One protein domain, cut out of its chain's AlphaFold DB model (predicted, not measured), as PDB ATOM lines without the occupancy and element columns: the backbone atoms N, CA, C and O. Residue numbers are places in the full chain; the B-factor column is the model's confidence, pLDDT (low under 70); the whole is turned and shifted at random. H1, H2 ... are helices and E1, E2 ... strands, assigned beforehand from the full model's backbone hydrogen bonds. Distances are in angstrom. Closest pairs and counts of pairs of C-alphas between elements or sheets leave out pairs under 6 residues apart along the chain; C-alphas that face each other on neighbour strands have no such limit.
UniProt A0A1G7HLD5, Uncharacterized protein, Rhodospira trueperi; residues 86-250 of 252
ATOM      1  N   ALA A  86     181.895 228.087 155.157       48.66
ATOM      2  CA  ALA A  86     180.961 227.008 155.468       48.66
ATOM      3  C   ALA A  86     181.583 225.884 156.321       48.66
ATOM      4  O   ALA A  86     180.908 225.344 157.201       48.66
ATOM      5  N   PHE A  87     182.865 225.550 156.103       53.97
ATOM      6  CA  PHE A  87     183.561 224.512 156.880       53.97
ATOM      7  C   PHE A  87     184.170 225.056 158.183       53.97
ATOM      8  O   PHE A  87     184.253 224.336 159.172       53.97
ATOM      9  N   THR A  88     184.524 226.342 158.245       52.22
ATOM     10  CA  THR A  88     185.018 226.974 159.486       52.22
ATOM     11  C   THR A  88     183.945 226.982 160.578       52.22
ATOM     12  O   THR A  88     184.243 226.859 161.761       52.22
ATOM     13  N   GLU A  89     182.666 227.034 160.191       53.50
ATOM     14  CA  GLU A  89     181.548 226.932 161.130       53.50
ATOM     15  C   GLU A  89     181.358 225.527 161.733       53.50
ATOM     16  O   GLU A  89     180.505 225.370 162.609       53.50
ATOM     17  N   ILE A  90     182.058 224.479 161.273       54.69
ATOM     18  CA  ILE A  90     181.886 223.101 161.795       54.69
ATOM     19  C   ILE A  90     182.199 223.017 163.294       54.69
ATOM     20  O   ILE A  90     181.632 222.183 164.000       54.69
ATOM     21  N   ILE A  91     183.030 223.931 163.790       54.25
ATOM     22  CA  ILE A  91     183.386 224.074 165.199       54.25
ATOM     23  C   ILE A  91     182.252 224.819 165.916       54.25
ATOM     24  O   ILE A  91     182.361 225.987 166.280       54.25
ATOM     25  N   ALA A  92     181.110 224.154 166.054       54.91
ATOM     26  CA  ALA A  92     180.031 224.611 166.917       54.91
ATOM     27  C   ALA A  92     180.271 224.151 168.365       54.91
ATOM     28  O   ALA A  92     180.933 223.143 168.601       54.91
ATOM     29  N   ASP A  93     179.702 224.890 169.319       46.91
ATOM     30  CA  ASP A  93     179.600 224.522 170.734       46.91
ATOM     31  C   ASP A  93     178.258 223.787 170.964       46.91
ATOM     32  O   ASP A  93     177.209 224.365 170.656       46.91
ATOM     33  N   PRO A  94     178.236 222.525 171.441       56.78
ATOM     34  CA  PRO A  94     179.369 221.704 171.864       56.78
ATOM     35  C   PRO A  94     180.128 221.075 170.682       56.78
ATOM     36  O   PRO A  94     179.508 220.747 169.661       56.78
ATOM     37  N   PRO A  95     181.451 220.852 170.829       60.16
ATOM     38  CA  PRO A  95     182.268 220.268 169.776       60.16
ATOM     39  C   PRO A  95     181.719 218.886 169.395       60.16
ATOM     40  O   PRO A  95     181.444 218.067 170.281       60.16
ATOM     41  N   PRO A  96     181.531 218.608 168.094       66.75
ATOM     42  CA  PRO A  96     181.014 217.322 167.655       66.75
ATOM     43  C   PRO A  96     181.978 216.205 168.066       66.75
ATOM     44  O   PRO A  96     183.198 216.358 168.005       66.75
ATOM     45  N   SER A  97     181.428 215.055 168.462       74.31
ATOM     46  CA  SER A  97     182.242 213.846 168.592       74.31
ATOM     47  C   SER A  97     182.803 213.439 167.226       74.31
ATOM     48  O   SER A  97     182.219 213.745 166.184       74.31
ATOM     49  N   GLU A  98     183.902 212.688 167.227       72.88
ATOM     50  CA  GLU A  98     184.488 212.096 166.018       72.88
ATOM     51  C   GLU A  98     183.451 211.315 165.193       72.88
ATOM     52  O   GLU A  98     183.400 211.435 163.971       72.88
ATOM     53  N   ARG A  99     182.549 210.587 165.864       76.94
ATOM     54  CA  ARG A  99     181.451 209.864 165.215       76.94
ATOM     55  C   ARG A  99     180.503 210.800 164.467       76.94
ATOM     56  O   ARG A  99     180.185 210.537 163.317       76.94
ATOM     57  N   ASN A 100     180.121 211.921 165.077       77.12
ATOM     58  CA  ASN A 100     179.233 212.901 164.445       77.12
ATOM     59  C   ASN A 100     179.884 213.544 163.214       77.12
ATOM     60  O   ASN A 100     179.202 213.888 162.253       77.12
ATOM     61  N   PHE A 101     181.206 213.710 163.243       77.19
ATOM     62  CA  PHE A 101     181.959 214.224 162.110       77.19
ATOM     63  C   PHE A 101     182.014 213.203 160.962       77.19
ATOM     64  O   PHE A 101     181.780 213.565 159.812       77.19
ATOM     65  N   VAL A 102     182.235 211.920 161.265       81.50
ATOM     66  CA  VAL A 102     182.128 210.834 160.273       81.50
ATOM     67  C   VAL A 102     180.724 210.787 159.663       81.50
ATOM     68  O   VAL A 102     180.588 210.751 158.442       81.50
ATOM     69  N   ASP A 103     179.681 210.861 160.491       83.12
ATOM     70  CA  ASP A 103     178.285 210.828 160.045       83.12
ATOM     71  C   ASP A 103     177.928 212.044 159.167       83.12
ATOM     72  O   ASP A 103     177.211 211.915 158.174       83.12
ATOM     73  N   LEU A 104     178.492 213.221 159.466       83.69
ATOM     74  CA  LEU A 104     178.378 214.411 158.619       83.69
ATOM     75  C   LEU A 104     178.948 214.175 157.216       83.69
ATOM     76  O   LEU A 104     178.278 214.496 156.234       83.69
ATOM     77  N   TRP A 105     180.156 213.616 157.112       84.12
ATOM     78  CA  TRP A 105     180.782 213.341 155.816       84.12
ATOM     79  C   TRP A 105     180.042 212.264 155.036       84.12
ATOM     80  O   TRP A 105     179.779 212.461 153.853       84.12
ATOM     81  N   LYS A 106     179.620 211.179 155.697       88.31
ATOM     82  CA  LYS A 106     178.786 210.138 155.082       88.31
ATOM     83  C   LYS A 106     177.515 210.728 154.478       88.31
ATOM     84  O   LYS A 106     177.209 210.490 153.312       88.31
ATOM     85  N   LEU A 107     176.809 211.565 155.238       88.38
ATOM     86  CA  LEU A 107     175.602 212.230 154.756       88.38
ATOM     87  C   LEU A 107     175.896 213.225 153.623       88.38
ATOM     88  O   LEU A 107     175.123 213.327 152.673       88.38
ATOM     89  N   TYR A 108     177.009 213.952 153.698       87.56
ATOM     90  CA  TYR A 108     177.421 214.873 152.644       87.56
ATOM     91  C   TYR A 108     177.730 214.142 151.329       87.56
ATOM     92  O   TYR A 108     177.212 214.533 150.281       87.56
ATOM     93  N   PHE A 109     178.487 213.042 151.382       89.56
ATOM     94  CA  PHE A 109     178.755 212.189 150.222       89.56
ATOM     95  C   PHE A 109     177.479 211.567 149.661       89.56
ATOM     96  O   PHE A 109     177.306 211.534 148.443       89.56
ATOM     97  N   LEU A 110     176.544 211.157 150.522       91.69
ATOM     98  CA  LEU A 110     175.242 210.650 150.097       91.69
ATOM     99  C   LEU A 110     174.453 211.703 149.300       91.69
ATOM    100  O   LEU A 110     173.913 211.399 148.235       91.69
ATOM    101  N   ILE A 111     174.415 212.954 149.777       91.31
ATOM    102  CA  ILE A 111     173.730 214.056 149.081       91.31
ATOM    103  C   ILE A 111     174.411 214.369 147.743       91.31
ATOM    104  O   ILE A 111     173.712 214.551 146.746       91.31
ATOM    105  N   ILE A 112     175.748 214.399 147.696       90.75
ATOM    106  CA  ILE A 112     176.493 214.583 146.441       90.75
ATOM    107  C   ILE A 112     176.153 213.463 145.460       90.75
ATOM    108  O   ILE A 112     175.826 213.747 144.313       90.75
ATOM    109  N   THR A 113     176.172 212.214 145.920       92.38
ATOM    110  CA  THR A 113     175.894 211.040 145.086       92.38
ATOM    111  C   THR A 113     174.498 211.112 144.487       92.38
ATOM    112  O   THR A 113     174.341 210.998 143.275       92.38
ATOM    113  N   ALA A 114     173.484 211.399 145.302       92.50
ATOM    114  CA  ALA A 114     172.119 211.551 144.817       92.50
ATOM    115  C   ALA A 114     171.936 212.761 143.886       92.50
ATOM    116  O   ALA A 114     171.194 212.670 142.908       92.50
ATOM    117  N   SER A 115     172.631 213.877 144.142       91.88
ATOM    118  CA  SER A 115     172.651 215.018 143.217       91.88
ATOM    119  C   SER A 115     173.238 214.617 141.870       91.88
ATOM    120  O   SER A 115     172.639 214.916 140.843       91.88
ATOM    121  N   THR A 116     174.360 213.896 141.864       91.56
ATOM    122  CA  THR A 116     175.002 213.417 140.637       91.56
ATOM    123  C   THR A 116     174.110 212.429 139.887       91.56
ATOM    124  O   THR A 116     173.906 212.592 138.689       91.56
ATOM    125  N   LEU A 117     173.499 211.457 140.577       91.56
ATOM    126  CA  LEU A 117     172.539 210.528 139.967       91.56
ATOM    127  C   LEU A 117     171.402 211.283 139.258       91.56
ATOM    128  O   LEU A 117     171.045 210.946 138.130       91.56
ATOM    129  N   ARG A 118     170.877 212.345 139.887       91.12
ATOM    130  CA  ARG A 118     169.838 213.206 139.305       91.12
ATOM    131  C   ARG A 118     170.347 214.022 138.115       91.12
ATOM    132  O   ARG A 118     169.655 214.109 137.108       91.12
ATOM    133  N   GLU A 119     171.527 214.626 138.225       90.19
ATOM    134  CA  GLU A 119     172.132 215.456 137.174       90.19
ATOM    135  C   GLU A 119     172.433 214.659 135.899       90.19
ATOM    136  O   GLU A 119     172.152 215.133 134.802       90.19
ATOM    137  N   PHE A 120     172.940 213.432 136.043       88.44
ATOM    138  CA  PHE A 120     173.229 212.530 134.924       88.44
ATOM    139  C   PHE A 120     172.002 211.728 134.456       88.44
ATOM    140  O   PHE A 120     172.097 210.953 133.506       88.44
ATOM    141  N   GLY A 121     170.835 211.908 135.089       88.50
ATOM    142  CA  GLY A 121     169.589 211.244 134.699       88.50
ATOM    143  C   GLY A 121     169.587 209.726 134.916       88.50
ATOM    144  O   GLY A 121     168.901 209.001 134.193       88.50
ATOM    145  N   ILE A 122     170.349 209.235 135.895       89.56
ATOM    146  CA  ILE A 122     170.459 207.809 136.214       89.56
ATOM    147  C   ILE A 122     169.211 207.378 136.990       89.56
ATOM    148  O   ILE A 122     169.072 207.651 138.184       89.56
ATOM    149  N   ASN A 123     168.298 206.685 136.307       88.12
ATOM    150  CA  ASN A 123     166.951 206.369 136.796       88.12
ATOM    151  C   ASN A 123     166.719 204.856 136.950       88.12
ATOM    152  O   ASN A 123     165.889 204.266 136.256       88.12
ATOM    153  N   ASN A 124     167.450 204.216 137.859       90.75
ATOM    154  CA  ASN A 124     167.151 202.855 138.293       90.75
ATOM    155  C   ASN A 124     166.262 202.867 139.548       90.75
ATOM    156  O   ASN A 124     166.068 203.890 140.203       90.75
ATOM    157  N   LYS A 125     165.711 201.704 139.909       89.38
ATOM    158  CA  LYS A 125     164.774 201.586 141.038       89.38
ATOM    159  C   LYS A 125     165.363 202.125 142.352       89.38
ATOM    160  O   LYS A 125     164.633 202.728 143.138       89.38
ATOM    161  N   ARG A 126     166.661 201.908 142.592       87.38
ATOM    162  CA  ARG A 126     167.347 202.338 143.818       87.38
ATOM    163  C   ARG A 126     167.682 203.827 143.789       87.38
ATOM    164  O   ARG A 126     167.437 204.504 144.782       87.38
ATOM    165  N   SER A 127     168.164 204.346 142.659       89.81
ATOM    166  CA  SER A 127     168.489 205.763 142.490       89.81
ATOM    167  C   SER A 127     167.240 206.627 142.618       89.81
ATOM    168  O   SER A 127     167.265 207.611 143.351       89.81
ATOM    169  N   THR A 128     166.121 206.223 142.006       90.56
ATOM    170  CA  THR A 128     164.842 206.929 142.147       90.56
ATOM    171  C   THR A 128     164.376 206.937 143.601       90.56
ATOM    172  O   THR A 128     164.068 208.000 144.131       90.56
ATOM    173  N   ALA A 129     164.404 205.787 144.285       88.62
ATOM    174  CA  ALA A 129     164.022 205.718 145.696       88.62
ATOM    175  C   ALA A 129     164.921 206.597 146.588       88.62
ATOM    176  O   ALA A 129     164.418 207.294 147.471       88.62
ATOM    177  N   LEU A 130     166.238 206.599 146.344       89.62
ATOM    178  CA  LEU A 130     167.208 207.410 147.082       89.62
ATOM    179  C   LEU A 130     166.980 208.908 146.872       89.62
ATOM    180  O   LEU A 130     166.906 209.659 147.846       89.62
ATOM    181  N   VAL A 131     166.829 209.339 145.619       90.69
ATOM    182  CA  VAL A 131     166.554 210.738 145.270       90.69
ATOM    183  C   VAL A 131     165.237 211.186 145.905       90.69
ATOM    184  O   VAL A 131     165.220 212.183 146.622       90.69
ATOM    185  N   GLU A 132     164.158 210.414 145.758       89.00
ATOM    186  CA  GLU A 132     162.857 210.728 146.360       89.00
ATOM    187  C   GLU A 132     162.909 210.781 147.893       89.00
ATOM    188  O   GLU A 132     162.197 211.572 148.520       89.00
ATOM    189  N   ALA A 133     163.708 209.921 148.530       86.69
ATOM    190  CA  ALA A 133     163.898 209.941 149.974       86.69
ATOM    191  C   ALA A 133     164.628 211.222 150.419       86.69
ATOM    192  O   ALA A 133     164.171 211.924 151.323       86.69
ATOM    193  N   LEU A 134     165.718 211.593 149.753       88.31
ATOM    194  CA  LEU A 134     166.469 212.800 150.102       88.31
ATOM    195  C   LEU A 134     165.707 214.092 149.766       88.31
ATOM    196  O   LEU A 134     165.816 215.075 150.502       88.31
ATOM    197  N   GLU A 135     164.893 214.096 148.710       89.44
ATOM    198  CA  GLU A 135     164.000 215.208 148.370       89.44
ATOM    199  C   GLU A 135     162.909 215.397 149.430       89.44
ATOM    200  O   GLU A 135     162.715 216.509 149.931       89.44
ATOM    201  N   ARG A 136     162.250 214.309 149.857       85.19
ATOM    202  CA  ARG A 136     161.249 214.338 150.939       85.19
ATOM    203  C   ARG A 136     161.838 214.798 152.270       85.19
ATOM    204  O   ARG A 136     161.187 215.553 152.989       85.19
ATOM    205  N   ALA A 137     163.070 214.396 152.576       84.12
ATOM    206  CA  ALA A 137     163.806 214.848 153.757       84.12
ATOM    207  C   ALA A 137     164.320 216.300 153.642       84.12
ATOM    208  O   ALA A 137     164.959 216.799 154.566       84.12
ATOM    209  N   GLN A 138     164.055 216.991 152.525       84.69
ATOM    210  CA  GLN A 138     164.569 218.328 152.214       84.69
ATOM    211  C   GLN A 138     166.103 218.411 152.219       84.69
ATOM    212  O   GLN A 138     166.667 219.483 152.437       84.69
ATOM    213  N   LEU A 139     166.803 217.306 151.976       86.44
ATOM    214  CA  LEU A 139     168.262 217.285 151.877       86.44
ATOM    215  C   LEU A 139     168.739 217.583 150.454       86.44
ATOM    216  O   LEU A 139     169.790 218.197 150.289       86.44
ATOM    217  N   LEU A 140     167.929 217.238 149.450       87.38
ATOM    218  CA  LEU A 140     168.249 217.410 148.034       87.38
ATOM    219  C   LEU A 140     167.261 218.364 147.328       87.38
ATOM    220  O   LEU A 140     166.392 217.927 146.585       87.38
ATOM    221  N   PRO A 141     167.334 219.691 147.532       84.69
ATOM    222  CA  PRO A 141     166.495 220.633 146.783       84.69
ATOM    223  C   PRO A 141     166.802 220.609 145.270       84.69
ATOM    224  O   PRO A 141     167.875 220.179 144.845       84.69
ATOM    225  N   GLN A 142     165.863 221.106 144.455       79.00
ATOM    226  CA  GLN A 142     165.980 221.148 142.985       79.00
ATOM    227  C   GLN A 142     167.189 221.961 142.494       79.00
ATOM    228  O   GLN A 142     167.836 221.593 141.521       79.00
ATOM    229  N   GLN A 143     167.517 223.055 143.184       76.81
ATOM    230  CA  GLN A 143     168.705 223.863 142.922       76.81
ATOM    231  C   GLN A 143     169.382 224.151 144.256       76.81
ATOM    232  O   GLN A 143     168.777 224.764 145.140       76.81
ATOM    233  N   ALA A 144     170.619 223.689 144.416       77.75
ATOM    234  CA  ALA A 144     171.448 224.053 145.551       77.75
ATOM    235  C   ALA A 144     172.930 224.042 145.206       77.75
ATOM    236  O   ALA A 144     173.378 223.285 144.349       77.75
ATOM    237  N   SER A 145     173.682 224.882 145.912       81.94
ATOM    238  CA  SER A 145     175.139 224.838 145.893       81.94
ATOM    239  C   SER A 145     175.672 223.731 146.807       81.94
ATOM    240  O   SER A 145     175.005 223.294 147.749       81.94
ATOM    241  N   LEU A 146     176.919 223.318 146.581       79.75
ATOM    242  CA  LEU A 146     177.602 222.332 147.421       79.75
ATOM    243  C   LEU A 146     177.699 222.786 148.888       79.75
ATOM    244  O   LEU A 146     177.509 221.976 149.795       79.75
ATOM    245  N   ALA A 147     177.886 224.089 149.132       77.56
ATOM    246  CA  ALA A 147     177.819 224.667 150.474       77.56
ATOM    247  C   ALA A 147     176.440 224.460 151.129       77.56
ATOM    248  O   ALA A 147     176.348 224.115 152.305       77.56
ATOM    249  N   GLN A 148     175.347 224.612 150.375       81.94
ATOM    250  CA  GLN A 148     173.999 224.377 150.900       81.94
ATOM    251  C   GLN A 148     173.753 222.901 151.223       81.94
ATOM    252  O   GLN A 148     173.098 222.617 152.227       81.94
ATOM    253  N   PHE A 149     174.284 221.966 150.428       85.12
ATOM    254  CA  PHE A 149     174.253 220.540 150.772       85.12
ATOM    255  C   PHE A 149     174.981 220.269 152.087       85.12
ATOM    256  O   PHE A 149     174.434 219.600 152.964       85.12
ATOM    257  N   PHE A 150     176.157 220.871 152.268       81.81
ATOM    258  CA  PHE A 150     176.921 220.749 153.502       81.81
ATOM    259  C   PHE A 150     176.162 221.302 154.719       81.81
ATOM    260  O   PHE A 150     175.999 220.612 155.726       81.81
ATOM    261  N   HIS A 151     175.602 222.513 154.619       80.94
ATOM    262  CA  HIS A 151     174.802 223.104 155.696       80.94
ATOM    263  C   HIS A 151     173.552 222.277 156.032       80.94
ATOM    264  O   HIS A 151     173.179 222.188 157.202       80.94
ATOM    265  N   ARG A 152     172.901 221.654 155.038       85.12
ATOM    266  CA  ARG A 152     171.751 220.760 155.265       85.12
ATOM    267  C   ARG A 152     172.163 219.485 155.996       85.12
ATOM    268  O   ARG A 152     171.499 219.125 156.966       85.12
ATOM    269  N   ALA A 153     173.268 218.861 155.584       84.88
ATOM    270  CA  ALA A 153     173.823 217.694 156.267       84.88
ATOM    271  C   ALA A 153     174.163 218.021 157.730       84.88
ATOM    272  O   ALA A 153     173.695 217.348 158.647       84.88
ATOM    273  N   LYS A 154     174.871 219.134 157.954       81.56
ATOM    274  CA  LYS A 154     175.190 219.650 159.291       81.56
ATOM    275  C   LYS A 154     173.934 219.887 160.122       81.56
ATOM    276  O   LYS A 154     173.851 219.426 161.254       81.56
ATOM    277  N   LYS A 155     172.929 220.570 159.572       82.31
ATOM    278  CA  LYS A 155     171.679 220.846 160.289       82.31
ATOM    279  C   LYS A 155     170.992 219.560 160.757       82.31
ATOM    280  O   LYS A 155     170.516 219.532 161.887       82.31
ATOM    281  N   LEU A 156     170.955 218.524 159.914       81.81
ATOM    282  CA  LEU A 156     170.348 217.244 160.274       81.81
ATOM    283  C   LEU A 156     171.145 216.536 161.373       81.81
ATOM    284  O   LEU A 156     170.566 216.137 162.373       81.81
ATOM    285  N   ILE A 157     172.468 216.416 161.239       80.25
ATOM    286  CA  ILE A 157     173.291 215.754 162.263       80.25
ATOM    287  C   ILE A 157     173.189 216.486 163.609       80.25
ATOM    288  O   ILE A 157     172.993 215.857 164.647       80.25
ATOM    289  N   TRP A 158     173.229 217.820 163.607       77.94
ATOM    290  CA  TRP A 158     173.133 218.600 164.841       77.94
ATOM    291  C   TRP A 158     171.737 218.597 165.466       77.94
ATOM    292  O   TRP A 158     171.655 218.742 166.684       77.94
ATOM    293  N   SER A 159     170.654 218.378 164.707       74.56
ATOM    294  CA  SER A 159     169.325 218.226 165.320       74.56
ATOM    295  C   SER A 159     169.218 216.975 166.193       74.56
ATOM    296  O   SER A 159     168.510 217.008 167.191       74.56
ATOM    297  N   TYR A 160     169.966 215.910 165.877       69.00
ATOM    298  CA  TYR A 160     170.044 214.716 166.731       69.00
ATOM    299  C   TYR A 160     170.924 214.929 167.976       69.00
ATOM    300  O   TYR A 160     170.723 214.270 168.992       69.00
ATOM    301  N   ILE A 161     171.892 215.853 167.919       68.19
ATOM    302  CA  ILE A 161     172.809 216.158 169.034       68.19
ATOM    303  C   ILE A 161     172.166 217.135 170.028       68.19
ATOM    304  O   ILE A 161     172.324 216.988 171.239       68.19
ATOM    305  N   LEU A 162     171.448 218.142 169.526       63.41
ATOM    306  CA  LEU A 162     170.795 219.184 170.315       63.41
ATOM    307  C   LEU A 162     169.292 219.199 169.991       63.41
ATOM    308  O   LEU A 162     168.871 219.960 169.115       63.41
ATOM    309  N   PRO A 163     168.463 218.393 170.681       57.97
ATOM    310  CA  PRO A 163     167.025 218.397 170.446       57.97
ATOM    311  C   PRO A 163     166.428 219.742 170.885       57.97
ATOM    312  O   PRO A 163     166.181 219.996 172.067       57.97
ATOM    313  N   ALA A 164     166.201 220.639 169.923       50.66
ATOM    314  CA  ALA A 164     165.395 221.831 170.136       50.66
ATOM    315  C   ALA A 164     163.931 221.407 170.344       50.66
ATOM    316  O   ALA A 164     163.396 220.589 169.600       50.66
ATOM    317  N   ARG A 165     163.283 221.970 171.371       44.12
ATOM    318  CA  ARG A 165     162.016 221.499 171.969       44.12
ATOM    319  C   ARG A 165     160.777 221.439 171.060       44.12
ATOM    320  O   ARG A 165     159.759 220.931 171.509       44.12
ATOM    321  N   GLU A 166     160.843 221.890 169.814       44.88
ATOM    322  CA  GLU A 166     159.747 221.777 168.849       44.88
ATOM    323  C   GLU A 166     160.326 221.586 167.447       44.88
ATOM    324  O   GLU A 166     160.590 222.553 166.730       44.88
ATOM    325  N   SER A 167     160.556 220.340 167.034       46.00
ATOM    326  CA  SER A 167     160.889 220.072 165.639       46.00
ATOM    327  C   SER A 167     160.173 218.829 165.117       46.00
ATOM    328  O   SER A 167     160.009 217.822 165.804       46.00
ATOM    329  N   VAL A 168     159.642 218.960 163.903       51.25
ATOM    330  CA  VAL A 168     159.181 217.830 163.102       51.25
ATOM    331  C   VAL A 168     160.435 217.184 162.535       51.25
ATOM    332  O   VAL A 168     161.086 217.777 161.675       51.25
ATOM    333  N   GLU A 169     160.769 215.993 163.021       58.84
ATOM    334  CA  GLU A 169     161.988 215.291 162.632       58.84
ATOM    335  C   GLU A 169     161.685 214.320 161.489       58.84
ATOM    336  O   GLU A 169     160.742 213.521 161.536       58.84
ATOM    337  N   TRP A 170     162.480 214.418 160.426       56.97
ATOM    338  CA  TRP A 170     162.486 213.457 159.331       56.97
ATOM    339  C   TRP A 170     163.616 212.460 159.579       56.97
ATOM    340  O   TRP A 170     164.779 212.844 159.714       56.97
ATOM    341  N   THR A 171     163.275 211.178 159.630       69.38
ATOM    342  CA  THR A 171     164.223 210.075 159.780       69.38
ATOM    343  C   THR A 171     164.288 209.315 158.463       69.38
ATOM    344  O   THR A 171     163.266 208.849 157.956       69.38
ATOM    345  N   LEU A 172     165.489 209.196 157.901       71.25
ATOM    346  CA  LEU A 172     165.759 208.273 156.801       71.25
ATOM    347  C   LEU A 172     165.972 206.881 157.393       71.25
ATOM    348  O   LEU A 172     166.703 206.734 158.368       71.25
ATOM    349  N   ALA A 173     165.318 205.878 156.828       78.56
ATOM    350  CA  ALA A 173     165.459 204.479 157.203       78.56
ATOM    351  C   ALA A 173     165.522 203.617 155.942       78.56
ATOM    352  O   ALA A 173     165.195 204.088 154.855       78.56
ATOM    353  N   ILE A 174     165.917 202.358 156.080       74.12
ATOM    354  CA  ILE A 174     165.849 201.381 154.992       74.12
ATOM    355  C   ILE A 174     164.696 200.431 155.280       74.12
ATOM    356  O   ILE A 174     164.517 199.982 156.413       74.12
ATOM    357  N   ASP A 175     163.891 200.139 154.263       75.94
ATOM    358  CA  ASP A 175     162.872 199.103 154.374       75.94
ATOM    359  C   ASP A 175     163.522 197.710 154.380       75.94
ATOM    360  O   ASP A 175     164.190 197.321 153.422       75.94
ATOM    361  N   SER A 176     163.289 196.934 155.441       70.38
ATOM    362  CA  SER A 176     163.923 195.626 155.652       70.38
ATOM    363  C   SER A 176     163.525 194.570 154.618       70.38
ATOM    364  O   SER A 176     164.239 193.586 154.445       70.38
ATOM    365  N   SER A 177     162.397 194.761 153.927       69.38
ATOM    366  CA  SER A 177     161.916 193.827 152.907       69.38
ATOM    367  C   SER A 177     162.447 194.123 151.504       69.38
ATOM    368  O   SER A 177     162.609 193.203 150.703       69.38
ATOM    369  N   SER A 178     162.722 195.395 151.196       71.12
ATOM    370  CA  SER A 178     163.074 195.840 149.844       71.12
ATOM    371  C   SER A 178     164.476 196.429 149.706       71.12
ATOM    372  O   SER A 178     164.939 196.584 148.576       71.12
ATOM    373  N   GLY A 179     165.149 196.759 150.811       76.88
ATOM    374  CA  GLY A 179     166.460 197.412 150.800       76.88
ATOM    375  C   GLY A 179     166.427 198.841 150.248       76.88
ATOM    376  O   GLY A 179     167.466 199.387 149.893       76.88
ATOM    377  N   LEU A 180     165.239 199.445 150.127       79.06
ATOM    378  CA  LEU A 180     165.075 200.793 149.590       79.06
ATOM    379  C   LEU A 180     165.028 201.837 150.713       79.06
ATOM    380  O   LEU A 180     164.426 201.585 151.763       79.06
ATOM    381  N   PRO A 181     165.593 203.034 150.486       74.44
ATOM    382  CA  PRO A 181     165.499 204.130 151.434       74.44
ATOM    383  C   PRO A 181     164.060 204.659 151.527       74.44
ATOM    384  O   PRO A 181     163.411 204.997 150.534       74.44
ATOM    385  N   ILE A 182     163.568 204.772 152.753       78.00
ATOM    386  CA  ILE A 182     162.265 205.320 153.112       78.00
ATOM    387  C   ILE A 182     162.437 206.493 154.078       78.00
ATOM    388  O   ILE A 182     163.329 206.523 154.920       78.00
ATOM    389  N   VAL A 183     161.549 207.478 153.975       74.50
ATOM    390  CA  VAL A 183     161.509 208.620 154.895       74.50
ATOM    391  C   VAL A 183     160.328 208.447 155.832       74.50
ATOM    392  O   VAL A 183     159.185 208.374 155.378       74.50
ATOM    393  N   THR A 184     160.605 208.433 157.130       72.75
ATOM    394  CA  THR A 184     159.605 208.398 158.199       72.75
ATOM    395  C   THR A 184     159.588 209.738 158.927       72.75
ATOM    396  O   THR A 184     160.630 210.341 159.166       72.75
ATOM    397  N   ARG A 185     158.401 210.225 159.292       57.66
ATOM    398  CA  ARG A 185     158.235 211.448 160.086       57.66
ATOM    399  C   ARG A 185     158.043 211.072 161.553       57.66
ATOM    400  O   ARG A 185     157.022 210.468 161.880       57.66
ATOM    401  N   LYS A 186     158.973 211.450 162.433       57.94
ATOM    402  CA  LYS A 186     158.787 211.349 163.887       57.94
ATOM    403  C   LYS A 186     158.265 212.682 164.421       57.94
ATOM    404  O   LYS A 186     158.841 213.744 164.199       57.94
ATOM    405  N   THR A 187     157.128 212.639 165.108       44.56
ATOM    406  CA  THR A 187     156.613 213.774 165.883       44.56
ATOM    407  C   THR A 187     156.816 213.462 167.354       44.56
ATOM    408  O   THR A 187     156.110 212.612 167.896       44.56
ATOM    409  N   ASN A 188     157.768 214.135 168.000       45.50
ATOM    410  CA  ASN A 188     158.005 213.976 169.431       45.50
ATOM    411  C   ASN A 188     156.899 214.700 170.219       45.50
ATOM    412  O   ASN A 188     157.061 215.833 170.662       45.50
ATOM    413  N   PHE A 189     155.749 214.041 170.390       37.03
ATOM    414  CA  PHE A 189     154.838 214.357 171.487       37.03
ATOM    415  C   PHE A 189     155.417 213.740 172.761       37.03
ATOM    416  O   PHE A 189     155.757 212.558 172.779       37.03
ATOM    417  N   LEU A 190     155.564 214.549 173.813       43.94
ATOM    418  CA  LEU A 190     156.097 214.141 175.115       43.94
ATOM    419  C   LEU A 190     155.380 212.890 175.649       43.94
ATOM    420  O   LEU A 190     154.295 212.995 176.212       43.94
ATOM    421  N   ASN A 191     155.999 211.722 175.462       31.44
ATOM    422  CA  ASN A 191     156.038 210.591 176.392       31.44
ATOM    423  C   ASN A 191     156.769 209.407 175.746       31.44
ATOM    424  O   ASN A 191     156.153 208.601 175.058       31.44
ATOM    425  N   LYS A 192     158.068 209.261 176.017       32.22
ATOM    426  CA  LYS A 192     158.590 208.242 176.943       32.22
ATOM    427  C   LYS A 192     160.113 208.294 176.954       32.22
ATOM    428  O   LYS A 192     160.758 208.188 175.919       32.22
ATOM    429  N   ALA A 193     160.662 208.362 178.161       38.28
ATOM    430  CA  ALA A 193     161.960 207.791 178.450       38.28
ATOM    431  C   ALA A 193     161.897 206.289 178.125       38.28
ATOM    432  O   ALA A 193     161.277 205.512 178.851       38.28
ATOM    433  N   GLN A 194     162.478 205.900 176.997       33.97
ATOM    434  CA  GLN A 194     162.932 204.541 176.759       33.97
ATOM    435  C   GLN A 194     164.166 204.630 175.868       33.97
ATOM    436  O   GLN A 194     164.079 204.876 174.668       33.97
ATOM    437  N   GLU A 195     165.314 204.475 176.520       42.41
ATOM    438  CA  GLU A 195     166.589 204.156 175.898       42.41
ATOM    439  C   GLU A 195     166.373 203.059 174.853       42.41
ATOM    440  O   GLU A 195     166.055 201.917 175.178       42.41
ATOM    441  N   THR A 196     166.537 203.423 173.587       30.08
ATOM    442  CA  THR A 196     166.836 202.463 172.534       30.08
ATOM    443  C   THR A 196     168.037 203.031 171.810       30.08
ATOM    444  O   THR A 196     167.977 204.099 171.206       30.08
ATOM    445  N   SER A 197     169.161 202.346 171.926       34.94
ATOM    446  CA  SER A 197     170.411 202.619 171.228       34.94
ATOM    447  C   SER A 197     170.283 202.339 169.719       34.94
ATOM    448  O   SER A 197     171.005 201.499 169.187       34.94
ATOM    449  N   SER A 198     169.328 202.977 169.034       37.00
ATOM    450  CA  SER A 198     169.108 202.846 167.583       37.00
ATOM    451  C   SER A 198     168.397 204.062 166.959       37.00
ATOM    452  O   SER A 198     167.635 203.908 166.008       37.00
ATOM    453  N   ASP A 199     168.604 205.267 167.494       48.94
ATOM    454  CA  ASP A 199     168.139 206.521 166.863       48.94
ATOM    455  C   ASP A 199     169.208 207.165 165.957       48.94
ATOM    456  O   ASP A 199     169.066 208.301 165.511       48.94
ATOM    457  N   ALA A 200     170.289 206.436 165.664       59.94
ATOM    458  CA  ALA A 200     171.277 206.853 164.681       59.94
ATOM    459  C   ALA A 200     170.729 206.624 163.266       59.94
ATOM    460  O   ALA A 200     170.183 205.559 162.973       59.94
ATOM    461  N   LEU A 201     170.888 207.617 162.389       69.88
ATOM    462  CA  LEU A 201     170.596 207.473 160.963       69.88
ATOM    463  C   LEU A 201     171.382 206.263 160.408       69.88
ATOM    464  O   LEU A 201     172.588 206.188 160.654       69.88
ATOM    465  N   PRO A 202     170.751 205.339 159.657       81.94
ATOM    466  CA  PRO A 202     171.423 204.193 159.044       81.94
ATOM    467  C   PRO A 202     172.216 204.647 157.811       81.94
ATOM    468  O   PRO A 202     171.885 204.330 156.673       81.94
ATOM    469  N   LEU A 203     173.230 205.486 158.031       84.56
ATOM    470  CA  LEU A 203     174.006 206.116 156.963       84.56
ATOM    471  C   LEU A 203     174.793 205.099 156.139       84.56
ATOM    472  O   LEU A 203     174.929 205.301 154.939       84.56
ATOM    473  N   ASP A 204     175.276 204.028 156.768       85.31
ATOM    474  CA  ASP A 204     176.004 202.954 156.086       85.31
ATOM    475  C   ASP A 204     175.097 202.234 155.087       85.31
ATOM    476  O   ASP A 204     175.381 202.240 153.894       85.31
ATOM    477  N   ASP A 205     173.925 201.780 155.534       85.50
ATOM    478  CA  ASP A 205     172.953 201.137 154.648       85.50
ATOM    479  C   ASP A 205     172.512 202.075 153.498       85.50
ATOM    480  O   ASP A 205     172.279 201.642 152.369       85.50
ATOM    481  N   LEU A 206     172.383 203.385 153.768       87.44
ATOM    482  CA  LEU A 206     172.030 204.383 152.748       87.44
ATOM    483  C   LEU A 206     173.146 204.581 151.716       87.44
ATOM    484  O   LEU A 206     172.849 204.782 150.536       87.44
ATOM    485  N   LEU A 207     174.407 204.540 152.147       88.75
ATOM    486  CA  LEU A 207     175.562 204.584 151.255       88.75
ATOM    487  C   LEU A 207     175.660 203.303 150.426       88.75
ATOM    488  O   LEU A 207     175.865 203.396 149.220       88.75
ATOM    489  N   ASP A 208     175.398 202.137 151.012       89.44
ATOM    490  CA  ASP A 208     175.357 200.864 150.284       89.44
ATOM    491  C   ASP A 208     174.247 200.849 149.227       89.44
ATOM    492  O   ASP A 208     174.435 200.369 148.103       89.44
ATOM    493  N   ALA A 209     173.089 201.434 149.545       87.38
ATOM    494  CA  ALA A 209     172.011 201.625 148.582       87.38
ATOM    495  C   ALA A 209     172.419 202.573 147.440       87.38
ATOM    496  O   ALA A 209     172.031 202.342 146.291       87.38
ATOM    497  N   ALA A 210     173.205 203.613 147.735       90.38
ATOM    498  CA  ALA A 210     173.741 204.534 146.736       90.38
ATOM    499  C   ALA A 210     174.801 203.868 145.841       90.38
ATOM    500  O   ALA A 210     174.727 204.009 144.621       90.38
ATOM    501  N   ASN A 211     175.716 203.088 146.423       91.62
ATOM    502  CA  ASN A 211     176.707 202.291 145.694       91.62
ATOM    503  C   ASN A 211     176.019 201.283 144.774       91.62
ATOM    504  O   ASN A 211     176.257 201.280 143.573       91.62
ATOM    505  N   SER A 212     175.047 200.537 145.300       90.75
ATOM    506  CA  SER A 212     174.254 199.606 144.492       90.75
ATOM    507  C   SER A 212     173.530 200.306 143.337       90.75
ATOM    508  O   SER A 212     173.353 199.724 142.273       90.75
ATOM    509  N   ALA A 213     173.076 201.549 143.530       90.94
ATOM    510  CA  ALA A 213     172.431 202.316 142.469       90.94
ATOM    511  C   ALA A 213     173.419 202.725 141.362       90.94
ATOM    512  O   ALA A 213     173.030 202.782 140.194       90.94
ATOM    513  N   LEU A 214     174.672 203.011 141.708       91.44
ATOM    514  CA  LEU A 214     175.738 203.283 140.745       91.44
ATOM    515  C   LEU A 214     176.138 202.001 139.992       91.44
ATOM    516  O   LEU A 214     176.161 202.008 138.758       91.44
ATOM    517  N   ASP A 215     176.305 200.890 140.714       92.12
ATOM    518  CA  ASP A 215     176.640 199.573 140.158       92.12
ATOM    519  C   ASP A 215     175.561 199.045 139.206       92.12
ATOM    520  O   ASP A 215     175.873 198.592 138.104       92.12
ATOM    521  N   ASP A 216     174.277 199.183 139.570       91.00
ATOM    522  CA  ASP A 216     173.134 198.805 138.722       91.00
ATOM    523  C   ASP A 216     173.149 199.556 137.369       91.00
ATOM    524  O   ASP A 216     172.513 199.131 136.404       91.00
ATOM    525  N   SER A 217     173.870 200.682 137.291       89.69
ATOM    526  CA  SER A 217     174.021 201.507 136.085       89.69
ATOM    527  C   SER A 217     175.433 201.453 135.489       89.69
ATOM    528  O   SER A 217     175.703 202.171 134.531       89.69
ATOM    529  N   ASN A 218     176.308 200.590 136.022       91.88
ATOM    530  CA  ASN A 218     177.706 200.420 135.625       91.88
ATOM    531  C   ASN A 218     178.507 201.738 135.634       91.88
ATOM    532  O   ASN A 218     179.314 201.993 134.737       91.88
ATOM    533  N   TYR A 219     178.247 202.575 136.641       93.31
ATOM    534  CA  TYR A 219     178.972 203.817 136.874       93.31
ATOM    535  C   TYR A 219     179.744 203.768 138.190       93.31
ATOM    536  O   TYR A 219     179.288 203.183 139.164       93.31
ATOM    537  N   ILE A 220     180.881 204.456 138.240       92.38
ATOM    538  CA  ILE A 220     181.645 204.727 139.460       92.38
ATOM    539  C   ILE A 220     181.662 206.239 139.659       92.38
ATOM    540  O   ILE A 220     181.952 206.979 138.724       92.38
ATOM    541  N   LEU A 221     181.360 206.720 140.864       92.06
ATOM    542  CA  LEU A 221     181.399 208.149 141.173       92.06
ATOM    543  C   LEU A 221     182.713 208.525 141.863       92.06
ATOM    544  O   LEU A 221     182.996 208.069 142.965       92.06
ATOM    545  N   TRP A 222     183.483 209.418 141.248       92.06
ATOM    546  CA  TRP A 222     184.642 210.065 141.855       92.06
ATOM    547  C   TRP A 222     184.256 211.442 142.384       92.06
ATOM    548  O   TRP A 222     183.901 212.342 141.620       92.06
ATOM    549  N   VAL A 223     184.351 211.615 143.703       88.38
ATOM    550  CA  VAL A 223     184.155 212.910 144.364       88.38
ATOM    551  C   VAL A 223     185.520 213.520 144.655       88.38
ATOM    552  O   VAL A 223     186.269 213.017 145.490       88.38
ATOM    553  N   LEU A 224     185.861 214.600 143.956       85.56
ATOM    554  CA  LEU A 224     187.183 215.213 144.058       85.56
ATOM    555  C   LEU A 224     187.204 216.302 145.133       85.56
ATOM    556  O   LEU A 224     186.334 217.168 145.136       85.56
ATOM    557  N   PHE A 225     188.253 216.316 145.963       79.69
ATOM    558  CA  PHE A 225     188.533 217.382 146.934       79.69
ATOM    559  C   PHE A 225     189.947 217.954 146.736       79.69
ATOM    560  O   PHE A 225     190.932 217.223 146.838       79.69
ATOM    561  N   ASP A 226     190.074 219.269 146.515       74.19
ATOM    562  CA  ASP A 226     191.359 219.978 146.649       74.19
ATOM    563  C   ASP A 226     191.471 220.517 148.078       74.19
ATOM    564  O   ASP A 226     190.633 221.300 148.530       74.19
ATOM    565  N   ARG A 227     192.537 220.115 148.778       67.88
ATOM    566  CA  ARG A 227     192.894 220.586 150.127       67.88
ATOM    567  C   ARG A 227     191.896 220.260 151.237       67.88
ATOM    568  O   ARG A 227     191.411 221.139 151.954       67.88
ATOM    569  N   LEU A 228     191.673 218.964 151.433       68.25
ATOM    570  CA  LEU A 228     190.914 218.447 152.569       68.25
ATOM    571  C   LEU A 228     191.509 218.906 153.919       68.25
ATOM    572  O   LEU A 228     190.749 219.127 154.852       68.25
ATOM    573  N   ASP A 229     192.829 219.157 153.992       61.00
ATOM    574  CA  ASP A 229     193.560 219.667 155.170       61.00
ATOM    575  C   ASP A 229     192.939 220.935 155.775       61.00
ATOM    576  O   ASP A 229     192.926 221.117 156.992       61.00
ATOM    577  N   VAL A 230     192.364 221.802 154.941       60.88
ATOM    578  CA  VAL A 230     191.766 223.067 155.389       60.88
ATOM    579  C   VAL A 230     190.533 222.836 156.266       60.88
ATOM    580  O   VAL A 230     190.293 223.617 157.185       60.88
ATOM    581  N   ALA A 231     189.789 221.749 156.047       57.38
ATOM    582  CA  ALA A 231     188.624 221.410 156.863       57.38
ATOM    583  C   ALA A 231     188.990 220.965 158.295       57.38
ATOM    584  O   ALA A 231     188.111 220.918 159.153       57.38
ATOM    585  N   PHE A 232     190.271 220.676 158.569       57.97
ATOM    586  CA  PHE A 232     190.770 220.151 159.851       57.97
ATOM    587  C   PHE A 232     191.767 221.079 160.545       57.97
ATOM    588  O   PHE A 232     192.322 220.724 161.585       57.97
ATOM    589  N   ASN A 233     192.002 222.270 159.991       53.00
ATOM    590  CA  ASN A 233     193.086 223.159 160.413       53.00
ATOM    591  C   ASN A 233     192.992 223.583 161.896       53.00
ATOM    592  O   ASN A 233     194.008 223.871 162.525       53.00
ATOM    593  N   ASP A 234     191.787 223.558 162.469       49.16
ATOM    594  CA  ASP A 234     191.520 223.913 163.866       49.16
ATOM    595  C   ASP A 234     191.402 222.690 164.804       49.16
ATOM    596  O   ASP A 234     191.163 222.837 166.002       49.16
ATOM    597  N   SER A 235     191.555 221.460 164.295       52.66
ATOM    598  CA  SER A 235     191.540 220.229 165.105       52.66
ATOM    599  C   SER A 235     192.461 219.136 164.523       52.66
ATOM    600  O   SER A 235     191.993 218.185 163.894       52.66
ATOM    601  N   PRO A 236     193.779 219.191 164.817       52.03
ATOM    602  CA  PRO A 236     194.779 218.237 164.310       52.03
ATOM    603  C   PRO A 236     194.513 216.764 164.669       52.03
ATOM    604  O   PRO A 236     195.058 215.858 164.049       52.03
ATOM    605  N   GLY A 237     193.694 216.503 165.695       53.16
ATOM    606  CA  GLY A 237     193.307 215.149 166.102       53.16
ATOM    607  C   GLY A 237     192.261 214.486 165.198       53.16
ATOM    608  O   GLY A 237     192.180 213.264 165.194       53.16
ATOM    609  N   LEU A 238     191.489 215.264 164.427       53.75
ATOM    610  CA  LEU A 238     190.407 214.772 163.558       53.75
ATOM    611  C   LEU A 238     190.871 214.461 162.122       53.75
ATOM    612  O   LEU A 238     190.099 213.912 161.345       53.75
ATOM    613  N   GLU A 239     192.117 214.789 161.764       45.91
ATOM    614  CA  GLU A 239     192.662 214.596 160.409       45.91
ATOM    615  C   GLU A 239     192.820 213.109 160.031       45.91
ATOM    616  O   GLU A 239     192.683 212.742 158.865       45.91
ATOM    617  N   LYS A 240     193.076 212.231 161.011       51.56
ATOM    618  CA  LYS A 240     193.349 210.805 160.754       51.56
ATOM    619  C   LYS A 240     192.101 209.997 160.388       51.56
ATOM    620  O   LYS A 240     192.173 209.093 159.563       51.56
ATOM    621  N   THR A 241     190.950 210.332 160.955       50.38
ATOM    622  CA  THR A 241     189.795 209.425 160.974       50.38
ATOM    623  C   THR A 241     189.020 209.322 159.654       50.38
ATOM    624  O   THR A 241     188.664 208.206 159.271       50.38
ATOM    625  N   PRO A 242     188.727 210.419 158.923       46.94
ATOM    626  CA  PRO A 242     187.941 210.326 157.690       46.94
ATOM    627  C   PRO A 242     188.686 209.582 156.574       46.94
ATOM    628  O   PRO A 242     188.084 208.791 155.856       46.94
ATOM    629  N   CYS A 243     190.004 209.788 156.457       46.03
ATOM    630  CA  CYS A 243     190.834 209.151 155.429       46.03
ATOM    631  C   CYS A 243     191.045 207.644 155.663       46.03
ATOM    632  O   CYS A 243     191.020 206.870 154.705       46.03
ATOM    633  N   GLU A 244     191.220 207.207 156.916       41.66
ATOM    634  CA  GLU A 244     191.427 205.784 157.235       41.66
ATOM    635  C   GLU A 244     190.142 204.959 157.069       41.66
ATOM    636  O   GLU A 244     190.202 203.823 156.616       41.66
ATOM    637  N   ARG A 245     188.960 205.532 157.336       43.78
ATOM    638  CA  ARG A 245     187.686 204.797 157.223       43.78
ATOM    639  C   ARG A 245     187.029 204.842 155.847       43.78
ATOM    640  O   ARG A 245     186.294 203.919 155.513       43.78
ATOM    641  N   CYS A 246     187.283 205.868 155.033       40.94
ATOM    642  CA  CYS A 246     186.782 205.887 153.654       40.94
ATOM    643  C   CYS A 246     187.452 204.821 152.773       40.94
ATOM    644  O   CYS A 246     186.794 204.284 151.891       40.94
ATOM    645  N   SER A 247     188.715 204.475 153.045       43.50
ATOM    646  CA  SER A 247     189.430 203.403 152.332       43.50
ATOM    647  C   SER A 247     189.019 201.989 152.774       43.50
ATOM    648  O   SER A 247     189.187 201.035 152.019       43.50
ATOM    649  N   GLU A 248     188.419 201.832 153.959       37.28
ATOM    650  CA  GLU A 248     187.849 200.552 154.405       37.28
ATOM    651  C   GLU A 248     186.482 200.248 153.759       37.28
ATOM    652  O   GLU A 248     186.142 199.081 153.583       37.28
ATOM    653  N   CYS A 249     185.716 201.264 153.335       34.75
ATOM    654  CA  CYS A 249     184.414 201.068 152.675       34.75
ATOM    655  C   CYS A 249     184.501 200.583 151.216       34.75
ATOM    656  O   CYS A 249     183.503 200.112 150.685       34.75
ATOM    657  N   THR A 250     185.660 200.670 150.561       36.97
ATOM    658  CA  THR A 250     185.865 200.209 149.172       36.97
ATOM    659  C   THR A 250     186.359 198.765 149.070       36.97
ATOM    660  O   THR A 250     186.586 198.270 147.968       36.97
TER     661      THR A 250
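This is residues 86 to 250 of the 252 residues of an uncharacterized protein of Rhodospira trueperi (UniProt A0A1G7HLD5). A long helix, H1, runs through the core, with H2, H3 and H4 packed round it, mostly crossed. The two-stranded hairpin E1 and E2 sits beyond H2 and H4, while on the far side of H1 the chain runs out along E3 to the small helices H5 and H6. In the loop between E2 and H4, residues 191 to 198 stick out. The printed part has 165 residues, with six named helices and three named strands in the order H1, H2, H3, E1, E2, H4, E3, H5, H6; its class is mixed, helices and strands, and the sheet E1 - E2 is antiparallel. The whole is compact, with a radius of gyration of the C-alphas of 16.3 A and spans of 43 by 41 by 31 A.

After residues 86 to 97, with no named element, H1 covers residues 98 to 119, 31.6 A long, from C-alpha 98 at (184.488, 212.096, 166.018). H2 is residues 125 to 136, 16.5 A, and H3 residues 146 to 161, 23.0 A. The strands E1, residues 168 to 174, and E2, residues 181 to 187, each measure 19.5 A. H4 is residues 203 to 215, 18.2 A, from C-alpha 203 at (174.006, 206.116, 156.963). E3 is residues 220 to 225, 16.2 A; H5 is residues 228 to 232; H6 is residues 240 to 246, ending at C-alpha 246 at (186.782, 205.887, 153.654).

H1 is the hub, touching four helices. With residues 111 to 118 alone it touches H2, closest at the C-alphas of Ala 114 and Val 131, 5.6 A, at a steep tilt of 66 degrees, opposite ways. It touches H3 at Tyr 108 and Ala 153, closest C-alphas 5.8 A, at a steep tilt of 42 degrees, opposite ways. It touches H4 at Leu 110 and Leu 207, closest C-alphas 6.2 A, at a shallow tilt of 29 degrees, the same way. With residues 98 to 105 alone it touches H6, closest C-alphas Val 102 and Pro 242, 6.4 A. The closest C-alphas of H2 and E2 are Ala 133 and Val 183, 5.6 A. In the hairpin E1 and E2, N 171 and O 184 are within hydrogen-bond range at 2.8 A. E3 pairs with no named strand, and H5 touches no helix. Every O i to N i+4 pair is within range in H1, H2, H4 and H6; H3 has 11 of 12, and H5 has 0 of 1 but 2 of 2 O i to N i+3 pairs.

The C-alphas farthest apart, Asn 191 and Asn 218, are 47.3 A apart. The printed part has no cut, and the link E2 to H4 is long, 15 residues. The mean pLDDT of the printed part is 71.4; 65 residues are under 70, among them 185 to 201 and 227 to 250.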